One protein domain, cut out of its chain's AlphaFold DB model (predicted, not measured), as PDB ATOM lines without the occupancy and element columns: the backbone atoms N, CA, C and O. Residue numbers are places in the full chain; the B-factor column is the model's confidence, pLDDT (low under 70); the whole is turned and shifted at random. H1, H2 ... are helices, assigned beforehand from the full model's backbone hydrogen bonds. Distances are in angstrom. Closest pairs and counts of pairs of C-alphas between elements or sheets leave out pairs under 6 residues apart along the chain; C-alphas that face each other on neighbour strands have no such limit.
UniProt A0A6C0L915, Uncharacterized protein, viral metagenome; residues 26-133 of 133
ATOM      1  N   PHE A  26     -42.613  35.696 -33.280       95.19
ATOM      2  CA  PHE A  26     -42.326  34.285 -33.044       95.19
ATOM      3  C   PHE A  26     -40.895  33.919 -33.447       95.19
ATOM      4  O   PHE A  26     -40.168  33.344 -32.639       95.19
ATOM      5  N   SER A  27     -40.458  34.292 -34.653       94.56
ATOM      6  CA  SER A  27     -39.110  33.991 -35.149       94.56
ATOM      7  C   SER A  27     -38.024  34.591 -34.257       94.56
ATOM      8  O   SER A  27     -37.077  33.902 -33.881       94.56
ATOM      9  N   ILE A  28     -38.176  35.858 -33.866       94.00
ATOM     10  CA  ILE A  28     -37.201  36.531 -33.001       94.00
ATOM     11  C   ILE A  28     -37.255  35.955 -31.579       94.00
ATOM     12  O   ILE A  28     -36.208  35.683 -30.987       94.00
ATOM     13  N   ALA A  29     -38.450  35.699 -31.037       95.69
ATOM     14  CA  ALA A  29     -38.612  35.130 -29.700       95.69
ATOM     15  C   ALA A  29     -38.062  33.706 -29.613       95.69
ATOM     16  O   ALA A  29     -37.524  33.342 -28.575       95.69
ATOM     17  N   TYR A  30     -38.157  32.918 -30.685       95.25
ATOM     18  CA  TYR A  30     -37.555  31.592 -30.756       95.25
ATOM     19  C   TYR A  30     -36.033  31.667 -30.621       95.25
ATOM     20  O   TYR A  30     -35.468  31.008 -29.749       95.25
ATOM     21  N   CYS A  31     -35.377  32.531 -31.404       94.75
ATOM     22  CA  CYS A  31     -33.930  32.728 -31.315       94.75
ATOM     23  C   CYS A  31     -33.514  33.189 -29.911       94.75
ATOM     24  O   CYS A  31     -32.733  32.517 -29.240       94.75
ATOM     25  N   PHE A  32     -34.062  34.308 -29.431       95.19
ATOM     26  CA  PHE A  32     -33.709  34.844 -28.112       95.19
ATOM     27  C   PHE A  32     -34.083  33.899 -26.970       95.19
ATOM     28  O   PHE A  32     -33.305  33.730 -26.034       95.19
ATOM     29  N   GLY A  33     -35.256  33.274 -27.042       95.06
ATOM     30  CA  GLY A  33     -35.758  32.347 -26.038       95.06
ATOM     31  C   GLY A  33     -34.869  31.117 -25.904       95.06
ATOM     32  O   GLY A  33     -34.508  30.760 -24.783       95.06
ATOM     33  N   TYR A  34     -34.447  30.537 -27.033       94.44
ATOM     34  CA  TYR A  34     -33.489  29.435 -27.061       94.44
ATOM     35  C   TYR A  34     -32.153  29.834 -26.423       94.44
ATOM     36  O   TYR A  34     -31.692  29.163 -25.497       94.44
ATOM     37  N   TYR A  35     -31.559  30.956 -26.851       95.25
ATOM     38  CA  TYR A  35     -30.282  31.418 -26.302       95.25
ATOM     39  C   TYR A  35     -30.362  31.745 -24.809       95.25
ATOM     40  O   TYR A  35     -29.464  31.362 -24.064       95.25
ATOM     41  N   LEU A  36     -31.439  32.391 -24.350       95.12
ATOM     42  CA  LEU A  36     -31.663  32.657 -22.928       95.12
ATOM     43  C   LEU A  36     -31.787  31.363 -22.125       95.12
ATOM     44  O   LEU A  36     -31.155  31.230 -21.078       95.12
ATOM     45  N   ASN A  37     -32.569  30.399 -22.613       94.06
ATOM     46  CA  ASN A  37     -32.760  29.136 -21.913       94.06
ATOM     47  C   ASN A  37     -31.436  28.366 -21.795       94.06
ATOM     48  O   ASN A  37     -31.110  27.880 -20.713       94.06
ATOM     49  N   VAL A  38     -30.639  28.309 -22.867       93.69
ATOM     50  CA  VAL A  38     -29.303  27.685 -22.850       93.69
ATOM     51  C   VAL A  38     -28.353  28.443 -21.922       93.69
ATOM     52  O   VAL A  38     -27.677  27.822 -21.105       93.69
ATOM     53  N   PHE A  39     -28.334  29.777 -21.989       94.81
ATOM     54  CA  PHE A  39     -27.508  30.623 -21.126       94.81
ATOM     55  C   PHE A  39     -27.783  30.354 -19.642       94.81
ATOM     56  O   PHE A  39     -26.858  30.059 -18.888       94.81
ATOM     57  N   PHE A  40     -29.051  30.372 -19.228       92.94
ATOM     58  CA  PHE A  40     -29.428  30.133 -17.835       92.94
ATOM     59  C   PHE A  40     -29.236  28.687 -17.389       92.94
ATOM     60  O   PHE A  40     -28.871  28.447 -16.237       92.94
ATOM     61  N   THR A  41     -29.439  27.729 -18.293       90.94
ATOM     62  CA  THR A  41     -29.161  26.314 -18.024       90.94
ATOM     63  C   THR A  41     -27.671  26.086 -17.776       90.94
ATOM     64  O   THR A  41     -27.308  25.396 -16.828       90.94
ATOM     65  N   ASN A  42     -26.798  26.720 -18.563       91.81
ATOM     66  CA  ASN A  42     -25.350  26.624 -18.384       91.81
ATOM     67  C   ASN A  42     -24.865  27.397 -17.151       91.81
ATOM     68  O   ASN A  42     -23.987  26.919 -16.439       91.81
ATOM     69  N   PHE A  43     -25.441  28.571 -16.875       91.94
ATOM     70  CA  PHE A  43     -25.037  29.420 -15.752       91.94
ATOM     71  C   PHE A  43     -25.410  28.820 -14.389       91.94
ATOM     72  O   PHE A  43     -24.611  28.855 -13.458       91.94
ATOM     73  N   TYR A  44     -26.614  28.249 -14.264       90.00
ATOM     74  CA  TYR A  44     -27.088  27.663 -13.006       90.00
ATOM     75  C   TYR A  44     -26.874  26.149 -12.901       90.00
ATOM     76  O   TYR A  44     -26.974  25.602 -11.799       90.00
ATOM     77  N   GLY A  45     -26.573  25.475 -14.010       85.75
ATOM     78  CA  GLY A  45     -26.427  24.025 -14.080       85.75
ATOM     79  C   GLY A  45     -27.760  23.266 -14.064       85.75
ATOM     80  O   GLY A  45     -28.812  23.792 -13.690       85.75
ATOM     81  N   LEU A  46     -27.698  21.990 -14.453       81.12
ATOM     82  CA  LEU A  46     -28.857  21.091 -14.550       81.12
ATOM     83  C   LEU A  46     -29.269  20.462 -13.204       81.12
ATOM     84  O   LEU A  46     -30.393  19.987 -13.062       81.12
ATOM     85  N   ASP A  47     -28.411  20.509 -12.181       83.00
ATOM     86  CA  ASP A  47     -28.638  19.858 -10.882       83.00
ATOM     87  C   ASP A  47     -29.483  20.705  -9.909       83.00
ATOM     88  O   ASP A  47     -29.112  20.967  -8.761       83.00
ATOM     89  N   PHE A  48     -30.663  21.143 -10.341       83.94
ATOM     90  CA  PHE A  48     -31.546  21.969  -9.508       83.94
ATOM     91  C   PHE A  48     -32.314  21.170  -8.432       83.94
ATOM     92  O   PHE A  48     -32.846  21.757  -7.489       83.94
ATOM     93  N   ILE A  49     -32.296  19.830  -8.484       83.44
ATOM     94  CA  ILE A  49     -32.959  18.940  -7.506       83.44
ATOM     95  C   ILE A  49     -32.358  19.065  -6.098       83.44
ATOM     96  O   ILE A  49     -33.068  18.889  -5.111       83.44
ATOM     97  N   LYS A  50     -31.067  19.388  -5.977       86.94
ATOM     98  CA  LYS A  50     -30.384  19.514  -4.675       86.94
ATOM     99  C   LYS A  50     -30.535  20.902  -4.044       86.94
ATOM    100  O   LYS A  50     -30.233  21.079  -2.869       86.94
ATOM    101  N   LYS A  51     -30.997  21.895  -4.811       89.56
ATOM    102  CA  LYS A  51     -31.070  23.294  -4.371       89.56
ATOM    103  C   LYS A  51     -32.278  23.533  -3.470       89.56
ATOM    104  O   LYS A  51     -33.318  22.885  -3.621       89.56
ATOM    105  N   THR A  52     -32.163  24.489  -2.550       91.56
ATOM    106  CA  THR A  52     -33.273  24.932  -1.693       91.56
ATOM    107  C   THR A  52     -34.301  25.736  -2.495       91.56
ATOM    108  O   THR A  52     -33.976  26.342  -3.516       91.56
ATOM    109  N   ASN A  53     -35.557  25.772  -2.033       90.62
ATOM    110  CA  ASN A  53     -36.632  26.501  -2.724       90.62
ATOM    111  C   ASN A  53     -36.331  28.001  -2.875       90.62
ATOM    112  O   ASN A  53     -36.673  28.587  -3.896       90.62
ATOM    113  N   ALA A  54     -35.674  28.611  -1.883       91.12
ATOM    114  CA  ALA A  54     -35.294  30.022  -1.931       91.12
ATOM    115  C   ALA A  54     -34.288  30.313  -3.058       91.12
ATOM    116  O   ALA A  54     -34.456  31.284  -3.789       91.12
ATOM    117  N   VAL A  55     -33.289  29.442  -3.246       93.12
ATOM    118  CA  VAL A  55     -32.313  29.576  -4.339       93.12
ATOM    119  C   VAL A  55     -33.001  29.416  -5.694       93.12
ATOM    120  O   VAL A  55     -32.795  30.243  -6.574       93.12
ATOM    121  N   LEU A  56     -33.878  28.419  -5.849       93.06
ATOM    122  CA  LEU A  56     -34.634  28.229  -7.094       93.06
ATOM    123  C   LEU A  56     -35.514  29.439  -7.432       93.06
ATOM    124  O   LEU A  56     -35.576  29.839  -8.590       93.06
ATOM    125  N   LEU A  57     -36.158  30.046  -6.429       94.19
ATOM    126  CA  LEU A  57     -36.931  31.273  -6.623       94.19
ATOM    127  C   LEU A  57     -36.045  32.440  -7.069       94.19
ATOM    128  O   LEU A  57     -36.427  33.155  -7.988       94.19
ATOM    129  N   LEU A  58     -34.862  32.615  -6.473       94.50
ATOM    130  CA  LEU A  58     -33.921  33.655  -6.898       94.50
ATOM    131  C   LEU A  58     -33.442  33.454  -8.344       94.50
ATOM    132  O   LEU A  58     -33.366  34.428  -9.088       94.50
ATOM    133  N   GLU A  59     -33.179  32.214  -8.762       94.31
ATOM    134  CA  GLU A  59     -32.814  31.900 -10.152       94.31
ATOM    135  C   GLU A  59     -33.957  32.167 -11.141       94.31
ATOM    136  O   GLU A  59     -33.721  32.610 -12.261       94.31
ATOM    137  N   VAL A  60     -35.205  31.902 -10.748       95.12
ATOM    138  CA  VAL A  60     -36.374  32.235 -11.577       95.12
ATOM    139  C   VAL A  60     -36.543  33.752 -11.674       95.12
ATOM    140  O   VAL A  60     -36.788  34.275 -12.758       95.12
ATOM    141  N   LEU A  61     -36.377  34.480 -10.566       96.06
ATOM    142  CA  LEU A  61     -36.484  35.939 -10.549       96.06
ATOM    143  C   LEU A  61     -35.404  36.605 -11.412       96.06
ATOM    144  O   LEU A  61     -35.726  37.509 -12.184       96.06
ATOM    145  N   SER A  62     -34.152  36.148 -11.343       95.12
ATOM    146  CA  SER A  62     -33.090  36.665 -12.215       95.12
ATOM    147  C   SER A  62     -33.383  36.389 -13.695       95.12
ATOM    148  O   SER A  62     -33.191  37.270 -14.536       95.12
ATOM    149  N   GLN A  63     -33.931  35.212 -14.014       95.25
ATOM    150  CA  GLN A  63     -34.341  34.861 -15.369       95.25
ATOM    151  C   GLN A  63     -35.479  35.757 -15.876       95.25
ATOM    152  O   GLN A  63     -35.397  36.249 -17.001       95.25
ATOM    153  N   ILE A  64     -36.479  36.065 -15.043       95.56
ATOM    154  CA  ILE A  64     -37.563  37.009 -15.374       95.56
ATOM    155  C   ILE A  64     -37.014  38.409 -15.682       95.56
ATOM    156  O   ILE A  64     -37.434  39.024 -16.663       95.56
ATOM    157  N   VAL A  65     -36.060  38.907 -14.891       96.50
ATOM    158  CA  VAL A  65     -35.433  40.220 -15.131       96.50
ATOM    159  C   VAL A  65     -34.717  40.244 -16.483       96.50
ATOM    160  O   VAL A  65     -34.918  41.167 -17.270       96.50
ATOM    161  N   CYS A  66     -33.933  39.211 -16.801       95.25
ATOM    162  CA  CYS A  66     -33.271  39.116 -18.101       95.25
ATOM    163  C   CYS A  66     -34.267  38.994 -19.261       95.25
ATOM    164  O   CYS A  66     -34.085  39.647 -20.288       95.25
ATOM    165  N   ILE A  67     -35.344  38.222 -19.096       94.75
ATOM    166  CA  ILE A  67     -36.419  38.120 -20.090       94.75
ATOM    167  C   ILE A  67     -37.054  39.491 -20.335       94.75
ATOM    168  O   ILE A  67     -37.243  39.860 -21.489       94.75
ATOM    169  N   ALA A  68     -37.331  40.276 -19.291       94.50
ATOM    170  CA  ALA A  68     -37.900  41.615 -19.437       94.50
ATOM    171  C   ALA A  68     -36.992  42.553 -20.255       94.50
ATOM    172  O   ALA A  68     -37.473  43.269 -21.135       94.50
ATOM    173  N   VAL A  69     -35.675  42.503 -20.023       94.94
ATOM    174  CA  VAL A  69     -34.690  43.261 -20.815       94.94
ATOM    175  C   VAL A  69     -34.690  42.802 -22.276       94.94
ATOM    176  O   VAL A  69     -34.719  43.628 -23.187       94.94
ATOM    177  N   VAL A  70     -34.718  41.492 -22.522       94.44
ATOM    178  CA  VAL A  70     -34.752  40.949 -23.887       94.44
ATOM    179  C   VAL A  70     -36.068  41.263 -24.595       94.44
ATOM    180  O   VAL A  70     -36.046  41.560 -25.784       94.44
ATOM    181  N   ILE A  71     -37.201  41.281 -23.890       92.94
ATOM    182  CA  ILE A  71     -38.493  41.725 -24.434       92.94
ATOM    183  C   ILE A  71     -38.416  43.172 -24.900       92.94
ATOM    184  O   ILE A  71     -38.853  43.483 -26.009       92.94
ATOM    185  N   TYR A  72     -37.827  44.049 -24.087       92.44
ATOM    186  CA  TYR A  72     -37.635  45.444 -24.459       92.44
ATOM    187  C   TYR A  72     -36.793  45.585 -25.738       92.44
ATOM    188  O   TYR A  72     -37.188  46.299 -26.660       92.44
ATOM    189  N   ILE A  73     -35.674  44.859 -25.826       92.31
ATOM    190  CA  ILE A  73     -34.794  44.870 -27.004       92.31
ATOM    191  C   ILE A  73     -35.508  44.283 -28.231       92.31
ATOM    192  O   ILE A  73     -35.518  44.900 -29.294       92.31
ATOM    193  N   GLY A  74     -36.142  43.119 -28.080       90.38
ATOM    194  CA  GLY A  74     -36.851  42.418 -29.148       90.38
ATOM    195  C   GLY A  74     -37.981  43.249 -29.743       90.38
ATOM    196  O   GLY A  74     -38.117  43.305 -30.964       90.38
ATOM    197  N   ARG A  75     -38.739  43.975 -28.907       89.38
ATOM    198  CA  ARG A  75     -39.773  44.902 -29.383       89.38
ATOM    199  C   ARG A  75     -39.190  45.991 -30.282       89.38
ATOM    200  O   ARG A  75     -39.713  46.208 -31.369       89.38
ATOM    201  N   ASN A  76     -38.094  46.624 -29.866       90.00
ATOM    202  CA  ASN A  76     -37.454  47.681 -30.654       90.00
ATOM    203  C   ASN A  76     -36.903  47.153 -31.991       90.00
ATOM    204  O   ASN A  76     -36.927  47.868 -32.989       90.00
ATOM    205  N   ILE A  77     -36.430  45.900 -32.029       90.31
ATOM    206  CA  ILE A  77     -35.978  45.255 -33.270       90.31
ATOM    207  C   ILE A  77     -37.159  45.034 -34.221       90.31
ATOM    208  O   ILE A  77     -37.059  45.384 -35.395       90.31
ATOM    209  N   VAL A  78     -38.278  44.484 -33.735       88.38
ATOM    210  CA  VAL A  78     -39.458  44.231 -34.584       88.38
ATOM    211  C   VAL A  78     -40.079  45.536 -35.079       88.38
ATOM    212  O   VAL A  78     -40.457  45.610 -36.241       88.38
ATOM    213  N   GLU A  79     -40.116  46.588 -34.255       87.25
ATOM    214  CA  GLU A  79     -40.605  47.920 -34.653       87.25
ATOM    215  C   GLU A  79     -39.811  48.561 -35.805       87.25
ATOM    216  O   GLU A  79     -40.332  49.432 -36.507       87.25
ATOM    217  N   LEU A  80     -38.557  48.143 -36.008       87.94
ATOM    218  CA  LEU A  80     -37.712  48.634 -37.093       87.94
ATOM    219  C   LEU A  80     -38.043  47.980 -38.443       87.94
ATOM    220  O   LEU A  80     -37.732  48.554 -39.486       87.94
ATOM    221  N   ILE A  81     -38.654  46.793 -38.438       87.56
ATOM    222  CA  ILE A  81     -38.956  46.040 -39.655       87.56
ATOM    223  C   ILE A  81     -40.247  46.601 -40.264       87.56
ATOM    224  O   ILE A  81     -41.310  46.468 -39.656       87.56
ATOM    225  N   PRO A  82     -40.202  47.238 -41.449       84.62
ATOM    226  CA  PRO A  82     -41.412  47.718 -42.094       84.62
ATOM    227  C   PRO A  82     -42.253  46.541 -42.593       84.62
ATOM    228  O   PRO A  82     -41.724  45.536 -43.076       84.62
ATOM    229  N   SER A  83     -43.572  46.687 -42.522       85.31
ATOM    230  CA  SER A  83     -44.479  45.723 -43.136       85.31
ATOM    231  C   SER A  83     -44.496  45.856 -44.657       85.31
ATOM    232  O   SER A  83     -44.501  46.978 -45.168       85.31
ATOM    233  N   PRO A  84     -44.607  44.738 -45.397       81.88
ATOM    234  CA  PRO A  84     -44.830  44.775 -46.842       81.88
ATOM    235  C   PRO A  84     -46.173  45.415 -47.233       81.88
ATOM    236  O   PRO A  84     -46.372  45.740 -48.401       81.88
ATOM    237  N   LEU A  85     -47.101  45.576 -46.283       84.12
ATOM    238  CA  LEU A  85     -48.422  46.171 -46.495       84.12
ATOM    239  C   LEU A  85     -48.520  47.615 -45.984       84.12
ATOM    240  O   LEU A  85     -49.615  48.187 -45.982       84.12
ATOM    241  N   ASP A  86     -47.408  48.205 -45.540       81.88
ATOM    242  CA  ASP A  86     -47.395  49.574 -45.026       81.88
ATOM    243  C   ASP A  86     -47.808  50.575 -46.120       81.88
ATOM    244  O   ASP A  86     -47.374  50.493 -47.270       81.88
ATOM    245  N   GLY A  87     -48.709  51.500 -45.784       76.69
ATOM    246  CA  GLY A  87     -49.293  52.464 -46.722       76.69
ATOM    247  C   GLY A  87     -50.444  51.932 -47.591       76.69
ATOM    248  O   GLY A  87     -51.156  52.732 -48.206       76.69
ATOM    249  N   ILE A  88     -50.707  50.619 -47.619       82.25
ATOM    250  CA  ILE A  88     -51.825  50.044 -48.387       82.25
ATOM    251  C   ILE A  88     -53.147  50.291 -47.655       82.25
ATOM    252  O   ILE A  88     -53.276  50.032 -46.460       82.25
ATOM    253  N   ASN A  89     -54.164  50.777 -48.374       76.56
ATOM    254  CA  ASN A  89     -55.501  51.062 -47.832       76.56
ATOM    255  C   ASN A  89     -55.502  52.022 -46.618       76.56
ATOM    256  O   ASN A  89     -56.437  52.001 -45.822       76.56
ATOM    257  N   GLY A  90     -54.470  52.864 -46.465       74.12
ATOM    258  CA  GLY A  90     -54.316  53.762 -45.312       74.12
ATOM    259  C   GLY A  90     -53.805  53.077 -44.038       74.12
ATOM    260  O   GLY A  90     -53.895  53.655 -42.955       74.12
ATOM    261  N   LEU A  91     -53.289  51.848 -44.142       79.44
ATOM    262  CA  LEU A  91     -52.648  51.154 -43.033       79.44
ATOM    263  C   LEU A  91     -51.312  51.823 -42.693       79.44
ATOM    264  O   LEU A  91     -50.464  52.010 -43.559       79.44
ATOM    265  N   VAL A  92     -51.137  52.163 -41.415       82.00
ATOM    266  CA  VAL A  92     -49.870  52.650 -40.866       82.00
ATOM    267  C   VAL A  92     -49.346  51.594 -39.905       82.00
ATOM    268  O   VAL A  92     -49.810  51.497 -38.765       82.00
ATOM    269  N   HIS A  93     -48.377  50.805 -40.362       80.38
ATOM    270  CA  HIS A  93     -47.844  49.651 -39.642       80.38
ATOM    271  C   HIS A  93     -47.359  50.014 -38.229       80.38
ATOM    272  O   HIS A  93     -47.719  49.383 -37.235       80.38
ATOM    273  N   LYS A  94     -46.643  51.137 -38.110       80.56
ATOM    274  CA  LYS A  94     -46.125  51.661 -36.832       80.56
ATOM    275  C   LYS A  94     -47.208  52.013 -35.800       80.56
ATOM    276  O   LYS A  94     -46.901  52.246 -34.630       80.56
ATOM    277  N   GLN A  95     -48.473  52.109 -36.211       82.31
ATOM    278  CA  GLN A  95     -49.597  52.412 -35.323       82.31
ATOM    279  C   GLN A  95     -50.338  51.160 -34.827       82.31
ATOM    280  O   GLN A  95     -51.269  51.294 -34.029       82.31
ATOM    281  N   LEU A  96     -49.930  49.953 -35.239       82.50
ATOM    282  CA  LEU A  96     -50.499  48.713 -34.712       82.50
ATOM    283  C   LEU A  96     -50.239  48.574 -33.213       82.50
ATOM    284  O   LEU A  96     -49.129  48.763 -32.712       82.50
ATOM    285  N   LYS A  97     -51.300  48.228 -32.482       83.31
ATOM    286  CA  LYS A  97     -51.245  48.066 -31.025       83.31
ATOM    287  C   LYS A  97     -50.434  46.830 -30.655       83.31
ATOM    288  O   LYS A  97     -49.768  46.814 -29.627       83.31
ATOM    289  N   GLU A  98     -50.487  45.820 -31.508       83.25
ATOM    290  CA  GLU A  98     -49.822  44.531 -31.392       83.25
ATOM    291  C   GLU A  98     -48.300  44.705 -31.444       83.25
ATOM    292  O   GLU A  98     -47.589  44.103 -30.642       83.25
ATOM    293  N   LEU A  99     -47.828  45.606 -32.312       83.62
ATOM    294  CA  LEU A  99     -46.424  45.984 -32.424       83.62
ATOM    295  C   LEU A  99     -45.937  46.695 -31.145       83.62
ATOM    296  O   LEU A  99     -44.972  46.260 -30.524       83.62
ATOM    297  N   LYS A 100     -46.676  47.716 -30.683       80.94
ATOM    298  CA  LYS A 100     -46.318  48.508 -29.485       80.94
ATOM    299  C   LYS A 100     -46.409  47.732 -28.168       80.94
ATOM    300  O   LYS A 100     -45.652  47.983 -27.229       80.94
ATOM    301  N   SER A 101     -47.382  46.828 -28.071       82.06
ATOM    302  CA  SER A 101     -47.646  46.058 -26.855       82.06
ATOM    303  C   SER A 101     -46.529  45.053 -26.570       82.06
ATOM    304  O   SER A 101     -46.171  44.845 -25.415       82.06
ATOM    305  N   GLY A 102     -45.957  44.425 -27.607       84.50
ATOM    306  CA  GLY A 102     -44.975  43.348 -27.427       84.50
ATOM    307  C   GLY A 102     -45.546  42.110 -26.714       84.50
ATOM    308  O   GLY A 102     -44.793  41.235 -26.281       84.50
ATOM    309  N   ALA A 103     -46.875  42.014 -26.582       89.00
ATOM    310  CA  ALA A 103     -47.544  40.915 -25.890       89.00
ATOM    311  C   ALA A 103     -47.250  39.560 -26.545       89.00
ATOM    312  O   ALA A 103     -46.914  38.609 -25.844       89.00
ATOM    313  N   PHE A 104     -47.296  39.479 -27.883       90.12
ATOM    314  CA  PHE A 104     -46.945  38.248 -28.603       90.12
ATOM    315  C   PHE A 104     -45.508  37.820 -28.320       90.12
ATOM    316  O   PHE A 104     -45.267  36.660 -27.997       90.12
ATOM    317  N   PHE A 105     -44.568  38.767 -28.341       93.25
ATOM    318  CA  PHE A 105     -43.172  38.491 -28.016       93.25
ATOM    319  C   PHE A 105     -43.005  37.928 -26.603       93.25
ATOM    320  O   PHE A 105     -42.315  36.932 -26.403       93.25
ATOM    321  N   THR A 106     -43.682  38.544 -25.633       93.19
ATOM    322  CA  THR A 106     -43.653  38.131 -24.225       93.19
ATOM    323  C   THR A 106     -44.188  36.713 -24.045       93.19
ATOM    324  O   THR A 106     -43.577  35.903 -23.354       93.19
ATOM    325  N   ILE A 107     -45.307  36.385 -24.694       94.06
ATOM    326  CA  ILE A 107     -45.888  35.041 -24.630       94.06
ATOM    327  C   ILE A 107     -44.908  34.020 -25.213       94.06
ATOM    328  O   ILE A 107     -44.570  33.042 -24.546       94.06
ATOM    329  N   PHE A 108     -44.405  34.264 -26.424       95.19
ATOM    330  CA  PHE A 108     -43.514  33.323 -27.096       95.19
ATOM    331  C   PHE A 108     -42.201  33.124 -26.344       95.19
ATOM    332  O   PHE A 108     -41.769  31.987 -26.172       95.19
ATOM    333  N   ILE A 109     -41.580  34.194 -25.836       95.38
ATOM    334  CA  ILE A 109     -40.298  34.053 -25.146       95.38
ATOM    335  C   ILE A 109     -40.441  33.224 -23.867       95.38
ATOM    336  O   ILE A 109     -39.594  32.368 -23.624       95.38
ATOM    337  N   ILE A 110     -41.528  33.422 -23.102       94.25
ATOM    338  CA  ILE A 110     -41.838  32.666 -21.878       94.25
ATOM    339  C   ILE A 110     -42.095  31.190 -22.200       94.25
ATOM    340  O   ILE A 110     -41.625  30.318 -21.463       94.25
ATOM    341  N   MET A 111     -42.785  30.894 -23.308       94.56
ATOM    342  CA  MET A 111     -43.032  29.515 -23.744       94.56
ATOM    343  C   MET A 111     -41.735  28.726 -23.962       94.56
ATOM    344  O   MET A 111     -41.698  27.537 -23.654       94.56
ATOM    345  N   PHE A 112     -40.665  29.378 -24.425       94.75
ATOM    346  CA  PHE A 112     -39.368  28.737 -24.667       94.75
ATOM    347  C   PHE A 112     -38.466  28.632 -23.424       94.75
ATOM    348  O   PHE A 112     -37.364  28.090 -23.510       94.75
ATOM    349  N   GLN A 113     -38.901  29.120 -22.255       94.81
ATOM    350  CA  GLN A 113     -38.118  29.053 -21.013       94.81
ATOM    351  C   GLN A 113     -38.333  27.740 -20.250       94.81
ATOM    352  O   GLN A 113     -38.843  27.736 -19.129       94.81
ATOM    353  N   TYR A 114     -37.921  26.619 -20.841       92.88
ATOM    354  CA  TYR A 114     -38.104  25.283 -20.258       92.88
ATOM    355  C   TYR A 114     -37.454  25.135 -18.871       92.88
ATOM    356  O   TYR A 114     -38.115  24.716 -17.926       92.88
ATOM    357  N   SER A 115     -36.207  25.593 -18.701       90.69
ATOM    358  CA  SER A 115     -35.496  25.498 -17.413       90.69
ATOM    359  C   SER A 115     -36.219  26.251 -16.289       90.69
ATOM    360  O   SER A 115     -36.261  25.802 -15.144       90.69
ATOM    361  N   MET A 116     -36.835  27.391 -16.610       93.88
ATOM    362  CA  MET A 116     -37.618  28.165 -15.648       93.88
ATOM    363  C   MET A 116     -38.877  27.406 -15.221       93.88
ATOM    364  O   MET A 116     -39.204  27.358 -14.032       93.88
ATOM    365  N   GLN A 117     -39.573  26.805 -16.190       94.62
ATOM    366  CA  GLN A 117     -40.789  26.027 -15.960       94.62
ATOM    367  C   GLN A 117     -40.500  24.800 -15.079       94.62
ATOM    368  O   GLN A 117     -41.233  24.558 -14.120       94.62
ATOM    369  N   ASP A 118     -39.383  24.105 -15.312       93.00
ATOM    370  CA  ASP A 118     -38.966  22.948 -14.512       93.00
ATOM    371  C   ASP A 118     -38.687  23.315 -13.044       93.00
ATOM    372  O   ASP A 118     -39.119  22.618 -12.119       93.00
ATOM    373  N   LYS A 119     -38.011  24.448 -12.803       93.00
ATOM    374  CA  LYS A 119     -37.741  24.947 -11.442       93.00
ATOM    375  C   LYS A 119     -39.036  25.278 -10.701       93.00
ATOM    376  O   LYS A 119     -39.190  24.905  -9.536       93.00
ATOM    377  N   LEU A 120     -39.978  25.944 -11.370       94.44
ATOM    378  CA  LEU A 120     -41.291  26.265 -10.803       94.44
ATOM    379  C   LEU A 120     -42.107  25.002 -10.499       94.44
ATOM    380  O   LEU A 120     -42.693  24.900  -9.417       94.44
ATOM    381  N   ALA A 121     -42.094  24.018 -11.401       94.00
ATOM    382  CA  ALA A 121     -42.759  22.735 -11.196       94.00
ATOM    383  C   ALA A 121     -42.189  21.986  -9.978       94.00
ATOM    384  O   ALA A 121     -42.946  21.452  -9.164       94.00
ATOM    385  N   LEU A 122     -40.863  22.005  -9.794       93.00
ATOM    386  CA  LEU A 122     -40.217  21.399  -8.628       93.00
ATOM    387  C   LEU A 122     -40.606  22.095  -7.317       93.00
ATOM    388  O   LEU A 122     -40.887  21.416  -6.326       93.00
ATOM    389  N   ILE A 123     -40.638  23.432  -7.296       92.88
ATOM    390  CA  ILE A 123     -41.063  24.197  -6.114       92.88
ATOM    391  C   ILE A 123     -42.508  23.845  -5.747       92.88
ATOM    392  O   ILE A 123     -42.785  23.593  -4.574       92.88
ATOM    393  N   LYS A 124     -43.409  23.792  -6.739       93.50
ATOM    394  CA  LYS A 124     -44.816  23.419  -6.540       93.50
ATOM    395  C   LYS A 124     -44.935  22.023  -5.922       93.50
ATOM    396  O   LYS A 124     -45.507  21.887  -4.845       93.50
ATOM    397  N   LYS A 125     -44.285  21.025  -6.529       93.25
ATOM    398  CA  LYS A 125     -44.285  19.633  -6.048       93.25
ATOM    399  C   LYS A 125     -43.784  19.497  -4.606       93.25
ATOM    400  O   LYS A 125     -44.283  18.677  -3.842       93.25
ATOM    401  N   ARG A 126     -42.770  20.279  -4.217       91.12
ATOM    402  CA  ARG A 126     -42.241  20.273  -2.842       91.12
ATOM    403  C   ARG A 126     -43.202  20.894  -1.832       91.12
ATOM    404  O   ARG A 126     -43.157  20.494  -0.677       91.12
ATOM    405  N   ARG A 127     -44.017  21.873  -2.236       88.69
ATOM    406  CA  ARG A 127     -45.033  22.468  -1.358       88.69
ATOM    407  C   ARG A 127     -46.185  21.504  -1.111       88.69
ATOM    408  O   ARG A 127     -46.494  21.279   0.046       88.69
ATOM    409  N   GLU A 128     -46.709  20.876  -2.162       90.38
ATOM    410  CA  GLU A 128     -47.789  19.878  -2.056       90.38
ATOM    411  C   GLU A 128     -47.401  18.743  -1.094       90.38
ATOM    412  O   GLU A 128     -48.113  18.461  -0.140       90.38
ATOM    413  N   LYS A 129     -46.188  18.190  -1.237       84.69
ATOM    414  CA  LYS A 129     -45.696  17.135  -0.334       84.69
ATOM    415  C   LYS A 129     -45.601  17.561   1.142       84.69
ATOM    416  O   LYS A 129     -45.639  16.702   2.012       84.69
ATOM    417  N   ASN A 130     -45.408  18.848   1.426       74.06
ATOM    418  CA  ASN A 130     -45.318  19.353   2.798       74.06
ATOM    419  C   ASN A 130     -46.693  19.659   3.412       74.06
ATOM    420  O   ASN A 130     -46.754  19.866   4.616       74.06
ATOM    421  N   GLU A 131     -47.756  19.738   2.607       65.69
ATOM    422  CA  GLU A 131     -49.138  19.914   3.081       65.69
ATOM    423  C   GLU A 131     -49.803  18.564   3.414       65.69
ATOM    424  O   GLU A 131     -50.744  18.527   4.202       65.69
ATOM    425  N   ASP A 132     -49.275  17.460   2.873       57.41
ATOM    426  CA  ASP A 132     -49.725  16.081   3.130       57.41
ATOM    427  C   ASP A 132     -49.097  15.428   4.392       57.41
ATOM    428  O   ASP A 132     -49.292  14.231   4.625       57.41
ATOM    429  N   VAL A 133     -48.313  16.173   5.189       52.62
ATOM    430  CA  VAL A 133     -47.625  15.710   6.421       52.62
ATOM    431  C   VAL A 133     -48.070  16.541   7.615       52.62
ATOM    432  O   VAL A 133     -48.353  15.928   8.667       52.62
TER     433      VAL A 133
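This is residues 26 to 133 of the 133 residues of an uncharacterized protein of viral metagenome (UniProt A0A6C0L915). A long helical hairpin, H1 and H2, makes the body, and a broken third row of helices, H4 and then H5, packs on both of its helices; H5 then slants away and its tip, residues 128 to 131, sticks out at one end. At the other end a long loop, residues 81 to 96, carries the chain beyond the end of H2 and back to the short H3. The printed part has 108 residues, with five named helices in the order H1, H2, H3, H4, H5 and no named strand, and its class is all helix. It is loose, with a radius of gyration of the C-alphas of 18.2 A, and the loop and the tip of H5 draw it out to spans of 65 by 29 by 17 A.

H1 is residues 26 to 44, 26.0 A long, and begins at C-alpha 26 (-42.326, 34.285, -33.044). H2, the longest helix, is residues 53 to 80 and measures 40.9 A, from C-alpha 53 at (-36.632, 26.501, -2.724). H3 is residues 97 to 101, 5.9 A, and H4 is residues 103 to 111, 12.4 A. H5, residues 114 to 131, is 26.4 A long and ends at C-alpha 131 (-49.138, 19.914, 3.081).

H2 is the hub and touches the four other helices. H1 and H2 form a hairpin at a shallow tilt of 30 degrees, opposite ways; their closest C-alphas, of Ile 28 and Gly 74, are 7.0 A apart. H4 touches residues 26 to 33 of H1, the same way at a steep tilt of 40 degrees, with the C-alphas of Gly 33 and Ile 109 closest at 4.9 A. H4 also touches residues 67 to 75 of H2, opposite ways at a steep tilt of 40 degrees, closest at the C-alphas of Ile 71 and Thr 106, 6.3 A. Residues 116 to 123 of H5 touch residues 53 to 63 of H2, opposite ways at a shallow tilt of 33 degrees, only just short of steep; the closest C-alphas, of Val 60 and Met 116, are 5.9 A apart. Residues 114 to 116 of H5 touch residues 37 to 41 of H1, with the C-alphas of Asn 37 and Ser 115 closest at 6.4 A. H3 touches residues 75 to 79 of H2, closest at the C-alphas of Glu 79 and Leu 99, 6.5 A, and is apart from H1 and H5. H4 and H5 meet only through their link. In H1, H2, H3, H4 and H5 every O i to N i+4 pair is within hydrogen-bond range.

The two C-alphas farthest apart, of Asn 89 and Val 133, are 65.2 A apart. The printed part has no cut. The link from H2 to H3, 16 residues, is long, that from H1 to H2 is short, and those from H3 to H4 and from H4 to H5 are tight. Residues 128 to 133 stand free. The mean pLDDT of the printed part is 89.1, and residues 131 to 133 are under 70.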